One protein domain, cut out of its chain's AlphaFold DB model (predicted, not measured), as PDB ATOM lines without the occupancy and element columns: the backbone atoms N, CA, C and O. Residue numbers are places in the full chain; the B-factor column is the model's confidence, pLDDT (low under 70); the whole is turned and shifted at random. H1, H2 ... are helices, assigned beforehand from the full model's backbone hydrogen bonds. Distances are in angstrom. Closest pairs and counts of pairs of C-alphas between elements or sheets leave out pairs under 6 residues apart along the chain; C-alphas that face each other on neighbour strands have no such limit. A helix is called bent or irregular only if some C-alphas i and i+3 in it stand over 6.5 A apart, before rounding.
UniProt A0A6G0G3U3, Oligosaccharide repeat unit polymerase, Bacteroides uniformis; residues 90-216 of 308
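This is residues 90 to 216 of the 308 residues of the protein "Oligosaccharide repeat unit polymerase" of Bacteroides uniformis (UniProt A0A6G0G3U3). H1 and H6 run along opposite sides of an elongated body, with H3b, H4 and H5 between, H3a across H1, and H2 across one end. It is all helix, 127 printed residues with six named helices. It is compact, radius of gyration of the C-alphas 16.0 A, spans 46 by 29 by 19 A.

From C-alpha 90 at (448.759, 423.503, 385.617) H1 runs to residue 118. Find H2 at 122 to 130, H4 at 170 to 180, H5 at 182 to 189. H3, by its hydrogen bonds assigned as one helix, is bent, C-alphas 151 and 154 being 7.0 A apart: its arms are H3a, 141 to 151, and H3b, 154 to 167. H6, 194 to 213, ends at (432.569, 435.481, 390.861).

H1 touches H5 at a shallow tilt of 7 degrees, closest C-alphas Ile 107 and Thr 182, 5.4 A. H3b touches H6, closest C-alphas Phe 158 and Phe 206, 6.2 A. Every O i to N i+4 pair is within hydrogen-bond range in H2, H3a, H3b and H5.

The printed part has no cut; pLDDT is under 70 at residues 132 to 139 and 215 to 216.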
ATOM      1  N   GLN A  90     447.675 423.589 386.604       79.75
ATOM      2  CA  GLN A  90     448.759 423.503 385.617       79.75
ATOM      3  C   GLN A  90     448.325 422.732 384.366       79.75
ATOM      4  O   GLN A  90     448.513 423.216 383.250       79.75
ATOM      5  N   SER A  91     447.701 421.565 384.542       80.56
ATOM      6  CA  SER A  91     447.179 420.769 383.425       80.56
ATOM      7  C   SER A  91     446.081 421.521 382.679       80.56
ATOM      8  O   SER A  91     446.084 421.556 381.452       80.56
ATOM      9  N   PHE A  92     445.210 422.224 383.408       82.88
ATOM     10  CA  PHE A  92     444.161 423.031 382.788       82.88
ATOM     11  C   PHE A  92     444.718 424.197 381.955       82.88
ATOM     12  O   PHE A  92     444.241 424.453 380.853       82.88
ATOM     13  N   LYS A  93     445.789 424.859 382.425       84.00
ATOM     14  CA  LYS A  93     446.523 425.861 381.629       84.00
ATOM     15  C   LYS A  93     447.067 425.275 380.327       84.00
ATOM     16  O   LYS A  93     446.924 425.905 379.286       84.00
ATOM     17  N   ARG A  94     447.665 424.081 380.371       86.06
ATOM     18  CA  ARG A  94     448.200 423.411 379.172       86.06
ATOM     19  C   ARG A  94     447.096 423.098 378.163       86.06
ATOM     20  O   ARG A  94     447.253 423.414 376.991       86.06
ATOM     21  N   ILE A  95     445.967 422.561 378.626       86.88
ATOM     22  CA  ILE A  95     444.806 422.273 377.770       86.88
ATOM     23  C   ILE A  95     444.275 423.561 377.128       86.88
ATOM     24  O   ILE A  95     444.060 423.596 375.920       86.88
ATOM     25  N   ALA A  96     444.140 424.643 377.900       88.31
ATOM     26  CA  ALA A  96     443.689 425.929 377.373       88.31
ATOM     27  C   ALA A  96     444.626 426.494 376.290       88.31
ATOM     28  O   ALA A  96     444.146 427.063 375.312       88.31
ATOM     29  N   ILE A  97     445.947 426.317 376.429       87.94
ATOM     30  CA  ILE A  97     446.925 426.704 375.396       87.94
ATOM     31  C   ILE A  97     446.717 425.882 374.128       87.94
ATOM     32  O   ILE A  97     446.611 426.461 373.054       87.94
ATOM     33  N   ILE A  98     446.632 424.554 374.250       89.31
ATOM     34  CA  ILE A  98     446.448 423.653 373.104       89.31
ATOM     35  C   ILE A  98     445.189 424.043 372.323       89.31
ATOM     36  O   ILE A  98     445.247 424.230 371.111       89.31
ATOM     37  N   ILE A  99     444.074 424.253 373.022       90.56
ATOM     38  CA  ILE A  99     442.806 424.657 372.406       90.56
ATOM     39  C   ILE A  99     442.923 426.034 371.749       90.56
ATOM     40  O   ILE A  99     442.462 426.213 370.624       90.56
ATOM     41  N   SER A 100     443.576 426.994 372.409       91.25
ATOM     42  CA  SER A 100     443.792 428.327 371.832       91.25
ATOM     43  C   SER A 100     444.603 428.253 370.540       91.25
ATOM     44  O   SER A 100     444.266 428.922 369.571       91.25
ATOM     45  N   LEU A 101     445.648 427.418 370.505       90.06
ATOM     46  CA  LEU A 101     446.469 427.207 369.313       90.06
ATOM     47  C   LEU A 101     445.658 426.566 368.182       90.06
ATOM     48  O   LEU A 101     445.736 427.046 367.057       90.06
ATOM     49  N   PHE A 102     444.833 425.553 368.471       89.12
ATOM     50  CA  PHE A 102     443.919 424.986 367.474       89.12
ATOM     51  C   PHE A 102     442.936 426.027 366.935       89.12
ATOM     52  O   PHE A 102     442.740 426.116 365.728       89.12
ATOM     53  N   SER A 103     442.368 426.864 367.805       91.94
ATOM     54  CA  SER A 103     441.469 427.946 367.392       91.94
ATOM     55  C   SER A 103     442.178 428.977 366.508       91.94
ATOM     56  O   SER A 103     441.624 429.438 365.510       91.94
ATOM     57  N   LEU A 104     443.435 429.308 366.824       91.00
ATOM     58  CA  LEU A 104     444.256 430.211 366.017       91.00
ATOM     59  C   LEU A 104     444.602 429.636 364.642       91.00
ATOM     60  O   LEU A 104     444.714 430.414 363.697       91.00
ATOM     61  N   LEU A 105     444.740 428.312 364.500       88.62
ATOM     62  CA  LEU A 105     444.943 427.694 363.185       88.62
ATOM     63  C   LEU A 105     443.801 428.031 362.219       88.62
ATOM     64  O   LEU A 105     444.083 428.246 361.045       88.62
ATOM     65  N   GLY A 106     442.561 428.151 362.710       85.94
ATOM     66  CA  GLY A 106     441.423 428.612 361.906       85.94
ATOM     67  C   GLY A 106     441.630 430.034 361.374       85.94
ATOM     68  O   GLY A 106     441.579 430.262 360.170       85.94
ATOM     69  N   ILE A 107     441.998 430.976 362.251       87.31
ATOM     70  CA  ILE A 107     442.282 432.367 361.845       87.31
ATOM     71  C   ILE A 107     443.435 432.418 360.842       87.31
ATOM     72  O   ILE A 107     443.346 433.103 359.829       87.31
ATOM     73  N   ILE A 108     444.520 431.685 361.104       88.38
ATOM     74  CA  ILE A 108     445.688 431.653 360.217       88.38
ATOM     75  C   ILE A 108     445.314 431.066 358.853       88.38
ATOM     76  O   ILE A 108     445.785 431.563 357.831       88.38
ATOM     77  N   SER A 109     444.455 430.043 358.818       85.50
ATOM     78  CA  SER A 109     443.989 429.456 357.561       85.50
ATOM     79  C   SER A 109     443.094 430.383 356.740       85.50
ATOM     80  O   SER A 109     443.063 430.245 355.520       85.50
ATOM     81  N   ASP A 110     442.441 431.353 357.384       85.56
ATOM     82  CA  ASP A 110     441.603 432.357 356.722       85.56
ATOM     83  C   ASP A 110     442.424 433.486 356.075       85.56
ATOM     84  O   ASP A 110     441.957 434.110 355.119       85.56
ATOM     85  N   ILE A 111     443.658 433.733 356.546       85.88
ATOM     86  CA  ILE A 111     444.506 434.859 356.102       85.88
ATOM     87  C   ILE A 111     444.640 434.960 354.573       85.88
ATOM     88  O   ILE A 111     444.433 436.053 354.044       85.88
ATOM     89  N   PRO A 112     444.955 433.879 353.832       83.75
ATOM     90  CA  PRO A 112     445.091 433.955 352.378       83.75
ATOM     91  C   PRO A 112     443.798 434.390 351.674       83.75
ATOM     92  O   PRO A 112     443.843 435.109 350.677       83.75
ATOM     93  N   ASN A 113     442.644 433.997 352.218       83.75
ATOM     94  CA  ASN A 113     441.339 434.265 351.618       83.75
ATOM     95  C   ASN A 113     440.863 435.697 351.888       83.75
ATOM     96  O   ASN A 113     440.031 436.214 351.145       83.75
ATOM     97  N   TYR A 114     441.420 436.380 352.895       83.38
ATOM     98  CA  TYR A 114     441.095 437.781 353.156       83.38
ATOM     99  C   TYR A 114     441.467 438.704 352.008       83.38
ATOM    100  O   TYR A 114     440.710 439.619 351.704       83.38
ATOM    101  N   TYR A 115     442.595 438.463 351.342       79.75
ATOM    102  CA  TYR A 115     442.991 439.286 350.202       79.75
ATOM    103  C   TYR A 115     441.957 439.214 349.063       79.75
ATOM    104  O   TYR A 115     441.575 440.235 348.486       79.75
ATOM    105  N   LEU A 116     441.437 438.016 348.790       78.44
ATOM    106  CA  LEU A 116     440.372 437.804 347.806       78.44
ATOM    107  C   LEU A 116     439.041 438.406 348.271       78.44
ATOM    108  O   LEU A 116     438.353 439.050 347.488       78.44
ATOM    109  N   ALA A 117     438.695 438.259 349.551       81.50
ATOM    110  CA  ALA A 117     437.465 438.822 350.096       81.50
ATOM    111  C   ALA A 117     437.466 440.364 350.090       81.50
ATOM    112  O   ALA A 117     436.476 440.979 349.709       81.50
ATOM    113  N   PHE A 118     438.575 441.008 350.467       82.12
ATOM    114  CA  PHE A 118     438.662 442.473 350.542       82.12
ATOM    115  C   PHE A 118     438.843 443.160 349.185       82.12
ATOM    116  O   PHE A 118     438.615 444.363 349.084       82.12
ATOM    117  N   SER A 119     439.228 442.421 348.142       83.31
ATOM    118  CA  SER A 119     439.333 442.947 346.773       83.31
ATOM    119  C   SER A 119     438.013 442.893 345.996       83.31
ATOM    120  O   SER A 119     437.954 443.375 344.867       83.31
ATOM    121  N   GLN A 120     436.952 442.332 346.584       82.62
ATOM    122  CA  GLN A 120     435.666 442.103 345.929       82.62
ATOM    123  C   GLN A 120     434.525 442.824 346.668       82.62
ATOM    124  O   GLN A 120     434.570 442.976 347.892       82.62
ATOM    125  N   PRO A 121     433.456 443.244 345.966       83.56
ATOM    126  CA  PRO A 121     432.234 443.704 346.621       83.56
ATOM    127  C   PRO A 121     431.641 442.613 347.530       83.56
ATOM    128  O   PRO A 121     431.647 441.437 347.170       83.56
ATOM    129  N   LEU A 122     431.044 442.988 348.669       79.00
ATOM    130  CA  LEU A 122     430.494 442.039 349.661       79.00
ATOM    131  C   LEU A 122     429.503 441.020 349.064       79.00
ATOM    132  O   LEU A 122     429.478 439.861 349.480       79.00
ATOM    133  N   ALA A 123     428.706 441.428 348.072       77.06
ATOM    134  CA  ALA A 123     427.797 440.531 347.360       77.06
ATOM    135  C   ALA A 123     428.541 439.435 346.571       77.06
ATOM    136  O   ALA A 123     428.127 438.276 346.601       77.06
ATOM    137  N   ALA A 124     429.660 439.780 345.927       80.25
ATOM    138  CA  ALA A 124     430.501 438.837 345.194       80.25
ATOM    139  C   ALA A 124     431.238 437.886 346.148       80.25
ATOM    140  O   ALA A 124     431.270 436.685 345.902       80.25
ATOM    141  N   VAL A 125     431.738 438.390 347.284       80.69
ATOM    142  CA  VAL A 125     432.320 437.555 348.354       80.69
ATOM    143  C   VAL A 125     431.326 436.484 348.795       80.69
ATOM    144  O   VAL A 125     431.641 435.300 348.843       80.69
ATOM    145  N   ARG A 126     430.075 436.869 349.039       73.88
ATOM    146  CA  ARG A 126     429.038 435.912 349.420       73.88
ATOM    147  C   ARG A 126     428.773 434.860 348.340       73.88
ATOM    148  O   ARG A 126     428.656 433.686 348.682       73.88
ATOM    149  N   ALA A 127     428.645 435.275 347.080       76.00
ATOM    150  CA  ALA A 127     428.405 434.361 345.964       76.00
ATOM    151  C   ALA A 127     429.535 433.327 345.857       76.00
ATOM    152  O   ALA A 127     429.272 432.129 345.906       76.00
ATOM    153  N   MET A 128     430.789 433.785 345.894       77.06
ATOM    154  CA  MET A 128     431.955 432.901 345.893       77.06
ATOM    155  C   MET A 128     431.987 431.958 347.104       77.06
ATOM    156  O   MET A 128     432.461 430.835 346.982       77.06
ATOM    157  N   ASN A 129     431.493 432.366 348.275       75.31
ATOM    158  CA  ASN A 129     431.423 431.472 349.433       75.31
ATOM    159  C   ASN A 129     430.353 430.382 349.256       75.31
ATOM    160  O   ASN A 129     430.593 429.227 349.595       75.31
ATOM    161  N   VAL A 130     429.183 430.730 348.708       72.12
ATOM    162  CA  VAL A 130     428.097 429.768 348.431       72.12
ATOM    163  C   VAL A 130     428.498 428.776 347.339       72.12
ATOM    164  O   VAL A 130     428.177 427.595 347.432       72.12
ATOM    165  N   GLU A 131     429.229 429.245 346.334       72.62
ATOM    166  CA  GLU A 131     429.711 428.444 345.204       72.62
ATOM    167  C   GLU A 131     430.997 427.656 345.526       72.62
ATOM    168  O   GLU A 131     431.487 426.905 344.688       72.62
ATOM    169  N   GLY A 132     431.552 427.805 346.737       66.50
ATOM    170  CA  GLY A 132     432.778 427.119 347.165       66.50
ATOM    171  C   GLY A 132     434.079 427.690 346.578       66.50
ATOM    172  O   GLY A 132     435.136 427.087 346.732       66.50
ATOM    173  N   GLY A 133     434.030 428.857 345.931       60.31
ATOM    174  CA  GLY A 133     435.176 429.530 345.310       60.31
ATOM    175  C   GLY A 133     436.117 430.264 346.277       60.31
ATOM    176  O   GLY A 133     437.265 430.514 345.922       60.31
ATOM    177  N   LEU A 134     435.674 430.601 347.497       61.75
ATOM    178  CA  LEU A 134     436.513 431.279 348.508       61.75
ATOM    179  C   LEU A 134     437.256 430.331 349.447       61.75
ATOM    180  O   LEU A 134     438.315 430.676 349.966       61.75
ATOM    181  N   VAL A 135     436.699 429.149 349.697       60.91
ATOM    182  CA  VAL A 135     437.280 428.157 350.597       60.91
ATOM    183  C   VAL A 135     437.369 426.861 349.818       60.91
ATOM    184  O   VAL A 135     436.368 426.176 349.637       60.91
ATOM    185  N   ASN A 136     438.574 426.523 349.351       54.28
ATOM    186  CA  ASN A 136     438.833 425.231 348.721       54.28
ATOM    187  C   ASN A 136     438.463 424.118 349.714       54.28
ATOM    188  O   ASN A 136     439.219 423.831 350.647       54.28
ATOM    189  N   THR A 137     437.309 423.479 349.517       55.41
ATOM    190  CA  THR A 137     436.843 422.337 350.310       55.41
ATOM    191  C   THR A 137     437.622 421.082 349.924       55.41
ATOM    192  O   THR A 137     437.080 420.122 349.382       55.41
ATOM    193  N   GLN A 138     438.930 421.086 350.169       57.28
ATOM    194  CA  GLN A 138     439.726 419.868 350.118       57.28
ATOM    195  C   GLN A 138     439.416 419.049 351.368       57.28
ATOM    196  O   GLN A 138     439.786 419.434 352.475       57.28
ATOM    197  N   VAL A 139     438.730 417.921 351.191       64.88
ATOM    198  CA  VAL A 139     438.430 416.987 352.278       64.88
ATOM    199  C   VAL A 139     439.721 416.269 352.676       64.88
ATOM    200  O   VAL A 139     440.304 415.529 351.890       64.88
ATOM    201  N   GLY A 140     440.194 416.508 353.898       76.25
ATOM    202  CA  GLY A 140     441.419 415.899 354.421       76.25
ATOM    203  C   GLY A 140     441.739 416.313 355.856       76.25
ATOM    204  O   GLY A 140     441.113 417.221 356.405       76.25
ATOM    205  N   LEU A 141     442.747 415.683 356.467       79.31
ATOM    206  CA  LEU A 141     443.107 415.908 357.878       79.31
ATOM    207  C   LEU A 141     443.331 417.397 358.201       79.31
ATOM    208  O   LEU A 141     442.868 417.881 359.228       79.31
ATOM    209  N   LYS A 142     443.967 418.145 357.290       80.06
ATOM    210  CA  LYS A 142     444.161 419.598 357.420       80.06
ATOM    211  C   LYS A 142     442.830 420.352 357.561       80.06
ATOM    212  O   LYS A 142     442.689 421.148 358.482       80.06
ATOM    213  N   SER A 143     441.858 420.086 356.685       76.56
ATOM    214  CA  SER A 143     440.531 420.724 356.730       76.56
ATOM    215  C   SER A 143     439.755 420.371 358.001       76.56
ATOM    216  O   SER A 143     439.107 421.231 358.589       76.56
ATOM    217  N   TYR A 144     439.895 419.132 358.479       81.31
ATOM    218  CA  TYR A 144     439.266 418.672 359.713       81.31
ATOM    219  C   TYR A 144     439.831 419.397 360.942       81.31
ATOM    220  O   TYR A 144     439.076 419.877 361.786       81.31
ATOM    221  N   LEU A 145     441.157 419.553 361.017       81.75
ATOM    222  CA  LEU A 145     441.807 420.301 362.098       81.75
ATOM    223  C   LEU A 145     441.420 421.787 362.092       81.75
ATOM    224  O   LEU A 145     441.211 422.362 363.160       81.75
ATOM    225  N   ILE A 146     441.273 422.392 360.910       81.62
ATOM    226  CA  ILE A 146     440.778 423.770 360.762       81.62
ATOM    227  C   ILE A 146     439.332 423.882 361.270       81.62
ATOM    228  O   ILE A 146     439.033 424.774 362.062       81.62
ATOM    229  N   ALA A 147     438.449 422.949 360.898       80.88
ATOM    230  CA  ALA A 147     437.053 422.938 361.344       80.88
ATOM    231  C   ALA A 147     436.913 422.801 362.873       80.88
ATOM    232  O   ALA A 147     436.093 423.489 363.493       80.88
ATOM    233  N   ILE A 148     437.750 421.963 363.500       82.62
ATOM    234  CA  ILE A 148     437.860 421.893 364.966       82.62
ATOM    235  C   ILE A 148     438.306 423.245 365.530       82.62
ATOM    236  O   ILE A 148     437.748 423.703 366.527       82.62
ATOM    237  N   GLY A 149     439.277 423.896 364.885       84.06
ATOM    238  CA  GLY A 149     439.743 425.232 365.244       84.06
ATOM    239  C   GLY A 149     438.612 426.260 365.290       84.06
ATOM    240  O   GLY A 149     438.432 426.914 366.314       84.06
ATOM    241  N   HIS A 150     437.787 426.353 364.243       82.06
ATOM    242  CA  HIS A 150     436.608 427.230 364.267       82.06
ATOM    243  C   HIS A 150     435.644 426.850 365.399       82.06
ATOM    244  O   HIS A 150     435.264 427.689 366.211       82.06
ATOM    245  N   SER A 151     435.348 425.560 365.562       83.88
ATOM    246  CA  SER A 151     434.434 425.081 366.612       83.88
ATOM    247  C   SER A 151     434.921 425.375 368.043       83.88
ATOM    248  O   SER A 151     434.113 425.447 368.971       83.88
ATOM    249  N   ALA A 152     436.227 425.575 368.242       88.62
ATOM    250  CA  ALA A 152     436.822 425.884 369.539       88.62
ATOM    251  C   ALA A 152     436.656 427.355 369.973       88.62
ATOM    252  O   ALA A 152     436.801 427.650 371.163       88.62
ATOM    253  N   GLY A 153     436.320 428.276 369.060       88.50
ATOM    254  CA  GLY A 153     436.206 429.716 369.337       88.50
ATOM    255  C   GLY A 153     435.286 430.064 370.524       88.50
ATOM    256  O   GLY A 153     435.739 430.728 371.466       88.50
ATOM    257  N   PRO A 154     434.032 429.571 370.563       89.25
ATOM    258  CA  PRO A 154     433.128 429.765 371.701       89.25
ATOM    259  C   PRO A 154     433.697 429.256 373.031       89.25
ATOM    260  O   PRO A 154     433.523 429.885 374.077       89.25
ATOM    261  N   PHE A 155     434.424 428.136 373.005       90.75
ATOM    262  CA  PHE A 155     435.045 427.586 374.206       90.75
ATOM    263  C   PHE A 155     436.244 428.427 374.666       90.75
ATOM    264  O   PHE A 155     436.397 428.669 375.863       90.75
ATOM    265  N   CYS A 156     437.045 428.969 373.740       92.69
ATOM    266  CA  CYS A 156     438.085 429.954 374.051       92.69
ATOM    267  C   CYS A 156     437.502 431.200 374.736       92.69
ATOM    268  O   CYS A 156     438.095 431.708 375.691       92.69
ATOM    269  N   LEU A 157     436.316 431.657 374.312       91.56
ATOM    270  CA  LEU A 157     435.623 432.780 374.949       91.56
ATOM    271  C   LEU A 157     435.204 432.460 376.388       91.56
ATOM    272  O   LEU A 157     435.415 433.267 377.297       91.56
ATOM    273  N   PHE A 158     434.650 431.270 376.620       90.56
ATOM    274  CA  PHE A 158     434.342 430.799 377.970       90.56
ATOM    275  C   PHE A 158     435.608 430.744 378.842       90.56
ATOM    276  O   PHE A 158     435.640 431.298 379.945       90.56
ATOM    277  N   LEU A 159     436.683 430.138 378.325       90.06
ATOM    278  CA  LEU A 159     437.967 430.038 379.013       90.06
ATOM    279  C   LEU A 159     438.571 431.413 379.319       90.06
ATOM    280  O   LEU A 159     439.156 431.579 380.388       90.06
ATOM    281  N   PHE A 160     438.404 432.411 378.449       89.94
ATOM    282  CA  PHE A 160     438.822 433.789 378.718       89.94
ATOM    283  C   PHE A 160     438.187 434.326 380.009       89.94
ATOM    284  O   PHE A 160     438.897 434.794 380.908       89.94
ATOM    285  N   PHE A 161     436.861 434.217 380.142       87.50
ATOM    286  CA  PHE A 161     436.170 434.654 381.354       87.50
ATOM    287  C   PHE A 161     436.552 433.795 382.563       87.50
ATOM    288  O   PHE A 161     436.797 434.339 383.644       87.50
ATOM    289  N   TYR A 162     436.678 432.479 382.393       86.94
ATOM    290  CA  TYR A 162     437.073 431.572 383.468       86.94
ATOM    291  C   TYR A 162     438.476 431.899 384.014       86.94
ATOM    292  O   TYR A 162     438.657 432.098 385.218       86.94
ATOM    293  N   PHE A 163     439.478 432.028 383.136       86.19
ATOM    294  CA  PHE A 163     440.859 432.339 383.516       86.19
ATOM    295  C   PHE A 163     440.965 433.704 384.177       86.19
ATOM    296  O   PHE A 163     441.707 433.859 385.150       86.19
ATOM    297  N   ARG A 164     440.212 434.691 383.688       83.75
ATOM    298  CA  ARG A 164     440.163 436.017 384.301       83.75
ATOM    299  C   ARG A 164     439.637 435.951 385.730       83.75
ATOM    300  O   ARG A 164     440.197 436.599 386.614       83.75
ATOM    301  N   THR A 165     438.566 435.194 385.925       82.50
ATOM    302  CA  THR A 165     437.831 435.118 387.187       82.50
ATOM    303  C   THR A 165     438.632 434.364 388.244       82.50
ATOM    304  O   THR A 165     438.889 434.899 389.323       82.50
ATOM    305  N   PHE A 166     439.115 433.164 387.911       81.75
ATOM    306  CA  PHE A 166     439.668 432.236 388.901       81.75
ATOM    307  C   PHE A 166     441.200 432.132 388.896       81.75
ATOM    308  O   PHE A 166     441.797 431.889 389.946       81.75
ATOM    309  N   LEU A 167     441.867 432.320 387.749       78.56
ATOM    310  CA  LEU A 167     443.319 432.095 387.620       78.56
ATOM    311  C   LEU A 167     444.154 433.384 387.544       78.56
ATOM    312  O   LEU A 167     445.335 433.348 387.880       78.56
ATOM    313  N   LYS A 168     443.560 434.516 387.137       71.31
ATOM    314  CA  LYS A 168     444.161 435.868 387.086       71.31
ATOM    315  C   LYS A 168     445.487 435.969 386.312       71.31
ATOM    316  O   LYS A 168     446.320 436.824 386.609       71.31
ATOM    317  N   VAL A 169     445.696 435.129 385.297       71.94
ATOM    318  CA  VAL A 169     446.956 435.108 384.535       71.94
ATOM    319  C   VAL A 169     446.854 435.971 383.275       71.94
ATOM    320  O   VAL A 169     446.200 435.583 382.312       71.94
ATOM    321  N   LYS A 170     447.519 437.135 383.271       72.31
ATOM    322  CA  LYS A 170     447.346 438.187 382.248       72.31
ATOM    323  C   LYS A 170     447.705 437.756 380.818       72.31
ATOM    324  O   LYS A 170     446.951 438.064 379.903       72.31
ATOM    325  N   TYR A 171     448.806 437.028 380.624       72.25
ATOM    326  CA  TYR A 171     449.305 436.676 379.286       72.25
ATOM    327  C   TYR A 171     448.360 435.747 378.506       72.25
ATOM    328  O   TYR A 171     448.180 435.917 377.303       72.25
ATOM    329  N   TYR A 172     447.689 434.815 379.189       78.75
ATOM    330  CA  TYR A 172     446.744 433.898 378.539       78.75
ATOM    331  C   TYR A 172     445.435 434.573 378.135       78.75
ATOM    332  O   TYR A 172     444.759 434.082 377.239       78.75
ATOM    333  N   LEU A 173     445.073 435.695 378.765       82.19
ATOM    334  CA  LEU A 173     443.827 436.394 378.447       82.19
ATOM    335  C   LEU A 173     443.846 436.971 377.036       82.19
ATOM    336  O   LEU A 173     442.836 436.896 376.349       82.19
ATOM    337  N   LEU A 174     444.983 437.512 376.591       83.50
ATOM    338  CA  LEU A 174     445.098 438.025 375.228       83.50
ATOM    339  C   LEU A 174     445.006 436.885 374.209       83.50
ATOM    340  O   LEU A 174     444.245 436.987 373.253       83.50
ATOM    341  N   LEU A 175     445.726 435.787 374.455       88.88
ATOM    342  CA  LEU A 175     445.706 434.605 373.593       88.88
ATOM    343  C   LEU A 175     444.289 434.032 373.451       88.88
ATOM    344  O   LEU A 175     443.819 433.847 372.336       88.88
ATOM    345  N   LEU A 176     443.604 433.800 374.575       90.88
ATOM    346  CA  LEU A 176     442.237 433.271 374.602       90.88
ATOM    347  C   LEU A 176     441.243 434.223 373.941       90.88
ATOM    348  O   LEU A 176     440.329 433.777 373.253       90.88
ATOM    349  N   PHE A 177     441.428 435.531 374.131       88.00
ATOM    350  CA  PHE A 177     440.575 436.521 373.494       88.00
ATOM    351  C   PHE A 177     440.747 436.511 371.973       88.00
ATOM    352  O   PHE A 177     439.752 436.381 371.272       88.00
ATOM    353  N   ILE A 178     441.978 436.554 371.454       88.50
ATOM    354  CA  ILE A 178     442.225 436.480 370.005       88.50
ATOM    355  C   ILE A 178     441.711 435.150 369.443       88.50
ATOM    356  O   ILE A 178     440.993 435.145 368.449       88.50
ATOM    357  N   ALA A 179     442.000 434.035 370.118       91.81
ATOM    358  CA  ALA A 179     441.508 432.711 369.748       91.81
ATOM    359  C   ALA A 179     439.972 432.637 369.716       91.81
ATOM    360  O   ALA A 179     439.409 431.918 368.901       91.81
ATOM    361  N   SER A 180     439.262 433.394 370.556       91.69
ATOM    362  CA  SER A 180     437.796 433.421 370.523       91.69
ATOM    363  C   SER A 180     437.203 434.108 369.285       91.69
ATOM    364  O   SER A 180     436.031 433.902 368.978       91.69
ATOM    365  N   LEU A 181     438.000 434.894 368.549       89.50
ATOM    366  CA  LEU A 181     437.557 435.610 367.349       89.50
ATOM    367  C   LEU A 181     437.526 434.715 366.095       89.50
ATOM    368  O   LEU A 181     437.142 435.189 365.027       89.50
ATOM    369  N   THR A 182     437.881 433.431 366.195       88.94
ATOM    370  CA  THR A 182     437.961 432.512 365.046       88.94
ATOM    371  C   THR A 182     436.644 432.364 364.269       88.94
ATOM    372  O   THR A 182     436.666 432.264 363.046       88.94
ATOM    373  N   ASN A 183     435.482 432.416 364.924       83.12
ATOM    374  CA  ASN A 183     434.196 432.395 364.203       83.12
ATOM    375  C   ASN A 183     433.883 433.721 363.507       83.12
ATOM    376  O   ASN A 183     433.177 433.756 362.505       83.12
ATOM    377  N   LEU A 184     434.405 434.829 364.030       84.31
ATOM    378  CA  LEU A 184     434.251 436.132 363.391       84.31
ATOM    379  C   LEU A 184     435.131 436.229 362.144       84.31
ATOM    380  O   LEU A 184     434.708 436.813 361.152       84.31
ATOM    381  N   SER A 185     436.311 435.605 362.197       83.25
ATOM    382  CA  SER A 185     437.239 435.438 361.075       83.25
ATOM    383  C   SER A 185     436.550 434.770 359.877       83.25
ATOM    384  O   SER A 185     436.413 435.380 358.814       83.25
ATOM    385  N   SER A 186     435.965 433.586 360.081       79.31
ATOM    386  CA  SER A 186     435.230 432.882 359.021       79.31
ATOM    387  C   SER A 186     433.972 433.628 358.568       79.31
ATOM    388  O   SER A 186     433.607 433.597 357.394       79.31
ATOM    389  N   ASN A 187     433.314 434.356 359.470       81.06
ATOM    390  CA  ASN A 187     432.129 435.143 359.140       81.06
ATOM    391  C   ASN A 187     432.426 436.333 358.218       81.06
ATOM    392  O   ASN A 187     431.560 436.699 357.422       81.06
ATOM    393  N   ILE A 188     433.631 436.907 358.278       80.44
ATOM    394  CA  ILE A 188     434.083 437.914 357.306       80.44
ATOM    395  C   ILE A 188     434.186 437.281 355.914       80.44
ATOM    396  O   ILE A 188     433.630 437.827 354.961       80.44
ATOM    397  N   LEU A 189     434.816 436.106 355.804       79.06
ATOM    398  CA  LEU A 189     434.942 435.377 354.533       79.06
ATOM    399  C   LEU A 189     433.592 434.927 353.967       79.06
ATOM    400  O   LEU A 189     433.405 434.893 352.756       79.06
ATOM    401  N   ALA A 190     432.624 434.636 354.833       75.38
ATOM    402  CA  ALA A 190     431.273 434.281 354.418       75.38
ATOM    403  C   ALA A 190     430.393 435.492 354.055       75.38
ATOM    404  O   ALA A 190     429.232 435.298 353.675       75.38
ATOM    405  N   ALA A 191     430.886 436.729 354.241       76.69
ATOM    406  CA  ALA A 191     430.062 437.942 354.286       76.69
ATOM    407  C   ALA A 191     428.782 437.708 355.122       76.69
ATOM    408  O   ALA A 191     427.652 438.004 354.715       76.69
ATOM    409  N   GLY A 192     428.965 437.052 356.268       75.31
ATOM    410  CA  GLY A 192     427.908 436.587 357.147       75.31
ATOM    411  C   GLY A 192     427.582 437.595 358.245       75.31
ATOM    412  O   GLY A 192     428.349 438.503 358.551       75.31
ATOM    413  N   ARG A 193     426.422 437.422 358.879       76.12
ATOM    414  CA  ARG A 193     426.013 438.203 360.065       76.12
ATOM    415  C   ARG A 193     425.781 437.351 361.316       76.12
ATOM    416  O   ARG A 193     425.718 437.886 362.416       76.12
ATOM    417  N   GLY A 194     425.648 436.034 361.155       79.19
ATOM    418  CA  GLY A 194     425.190 435.146 362.223       79.19
ATOM    419  C   GLY A 194     426.210 434.926 363.326       79.19
ATOM    420  O   GLY A 194     425.873 435.054 364.502       79.19
ATOM    421  N   GLU A 195     427.466 434.670 362.966       82.25
ATOM    422  CA  GLU A 195     428.516 434.430 363.961       82.25
ATOM    423  C   GLU A 195     428.832 435.687 364.774       82.25
ATOM    424  O   GLU A 195     429.136 435.589 365.959       82.25
ATOM    425  N   THR A 196     428.668 436.877 364.186       82.94
ATOM    426  CA  THR A 196     428.740 438.143 364.925       82.94
ATOM    427  C   THR A 196     427.716 438.196 366.054       82.94
ATOM    428  O   THR A 196     428.076 438.468 367.199       82.94
ATOM    429  N   PHE A 197     426.444 437.911 365.762       82.56
ATOM    430  CA  PHE A 197     425.408 437.910 366.793       82.56
ATOM    431  C   PHE A 197     425.633 436.805 367.826       82.56
ATOM    432  O   PHE A 197     425.563 437.078 369.024       82.56
ATOM    433  N   ARG A 198     425.988 435.589 367.384       85.50
ATOM    434  CA  ARG A 198     426.334 434.469 368.275       85.50
ATOM    435  C   ARG A 198     427.467 434.849 369.233       85.50
ATOM    436  O   ARG A 198     427.325 434.631 370.433       85.50
ATOM    437  N   PHE A 199     428.531 435.484 368.741       87.00
ATOM    438  CA  PHE A 199     429.649 435.943 369.565       87.00
ATOM    439  C   PHE A 199     429.217 436.984 370.604       87.00
ATOM    440  O   PHE A 199     429.544 436.845 371.781       87.00
ATOM    441  N   ILE A 200     428.440 438.001 370.204       85.75
ATOM    442  CA  ILE A 200     427.930 439.035 371.124       85.75
ATOM    443  C   ILE A 200     427.059 438.402 372.219       85.75
ATOM    444  O   ILE A 200     427.213 438.720 373.400       85.75
ATOM    445  N   TYR A 201     426.166 437.479 371.852       88.44
ATOM    446  CA  TYR A 201     425.295 436.801 372.808       88.44
ATOM    447  C   TYR A 201     426.075 435.903 373.761       88.44
ATOM    448  O   TYR A 201     425.866 435.986 374.968       88.44
ATOM    449  N   GLN A 202     427.010 435.096 373.253       89.62
ATOM    450  CA  GLN A 202     427.880 434.255 374.078       89.62
ATOM    451  C   GLN A 202     428.743 435.094 375.020       89.62
ATOM    452  O   GLN A 202     428.900 434.740 376.185       89.62
ATOM    453  N   PHE A 203     429.248 436.237 374.555       88.44
ATOM    454  CA  PHE A 203     430.014 437.161 375.379       88.44
ATOM    455  C   PHE A 203     429.207 437.659 376.581       88.44
ATOM    456  O   PHE A 203     429.651 437.533 377.726       88.44
ATOM    457  N   ILE A 204     428.009 438.202 376.334       87.31
ATOM    458  CA  ILE A 204     427.129 438.704 377.398       87.31
ATOM    459  C   ILE A 204     426.706 437.555 378.318       87.31
ATOM    460  O   ILE A 204     426.710 437.715 379.538       87.31
ATOM    461  N   LEU A 205     426.402 436.385 377.754       89.12
ATOM    462  CA  LEU A 205     426.009 435.203 378.511       89.12
ATOM    463  C   LEU A 205     427.122 434.744 379.462       89.12
ATOM    464  O   LEU A 205     426.881 434.629 380.662       89.12
ATOM    465  N   PHE A 206     428.345 434.536 378.968       88.75
ATOM    466  CA  PHE A 206     429.477 434.121 379.802       88.75
ATOM    467  C   PHE A 206     429.852 435.180 380.835       88.75
ATOM    468  O   PHE A 206     430.165 434.828 381.975       88.75
ATOM    469  N   TYR A 207     429.744 436.467 380.484       86.25
ATOM    470  CA  TYR A 207     429.865 437.535 381.465       86.25
ATOM    471  C   TYR A 207     428.830 437.382 382.581       86.25
ATOM    472  O   TYR A 207     429.209 437.378 383.744       86.25
ATOM    473  N   LEU A 208     427.542 437.232 382.262       86.44
ATOM    474  CA  LEU A 208     426.481 437.134 383.268       86.44
ATOM    475  C   LEU A 208     426.593 435.871 384.131       86.44
ATOM    476  O   LEU A 208     426.315 435.952 385.326       86.44
ATOM    477  N   ILE A 209     427.034 434.744 383.560       86.69
ATOM    478  CA  ILE A 209     427.286 433.493 384.296       86.69
ATOM    479  C   ILE A 209     428.407 433.682 385.323       86.69
ATOM    480  O   ILE A 209     428.283 433.248 386.466       86.69
ATOM    481  N   LEU A 210     429.508 434.333 384.936       84.69
ATOM    482  CA  LEU A 210     430.694 434.465 385.789       84.69
ATOM    483  C   LEU A 210     430.722 435.761 386.610       84.69
ATOM    484  O   LEU A 210     431.500 435.862 387.557       84.69
ATOM    485  N   LYS A 211     429.840 436.727 386.320       83.75
ATOM    486  CA  LYS A 211     429.712 438.015 387.022       83.75
ATOM    487  C   LYS A 211     429.675 437.877 388.551       83.75
ATOM    488  O   LYS A 211     430.371 438.672 389.179       83.75
ATOM    489  N   PRO A 212     428.947 436.919 389.166       81.81
ATOM    490  CA  PRO A 212     428.938 436.760 390.625       81.81
ATOM    491  C   PRO A 212     430.323 436.477 391.228       81.81
ATOM    492  O   PRO A 212     430.585 436.831 392.371       81.81
ATOM    493  N   TYR A 213     431.219 435.871 390.447       81.69
ATOM    494  CA  TYR A 213     432.569 435.481 390.861       81.69
ATOM    495  C   TYR A 213     433.642 436.501 390.442       81.69
ATOM    496  O   TYR A 213     434.788 436.448 390.899       81.69
ATOM    497  N   MET A 214     433.303 437.435 389.551       77.00
ATOM    498  CA  MET A 214     434.233 438.424 389.014       77.00
ATOM    499  C   MET A 214     434.320 439.660 389.915       77.00
ATOM    500  O   MET A 214     433.315 440.282 390.248       77.00
ATOM    501  N   LYS A 215     435.546 440.120 390.203       66.88
ATOM    502  CA  LYS A 215     435.745 441.538 390.556       66.88
ATOM    503  C   LYS A 215     435.367 442.398 389.345       66.88
ATOM    504  O   LYS A 215     435.534 441.951 388.209       66.88
ATOM    505  N   THR A 216     434.875 443.611 389.596       66.56
ATOM    506  CA  THR A 216     434.400 444.581 388.594       66.56
ATOM    507  C   THR A 216     435.230 444.535 387.307       66.56
ATOM    508  O   THR A 216     436.465 444.550 387.354       66.56
TER     509      THR A 216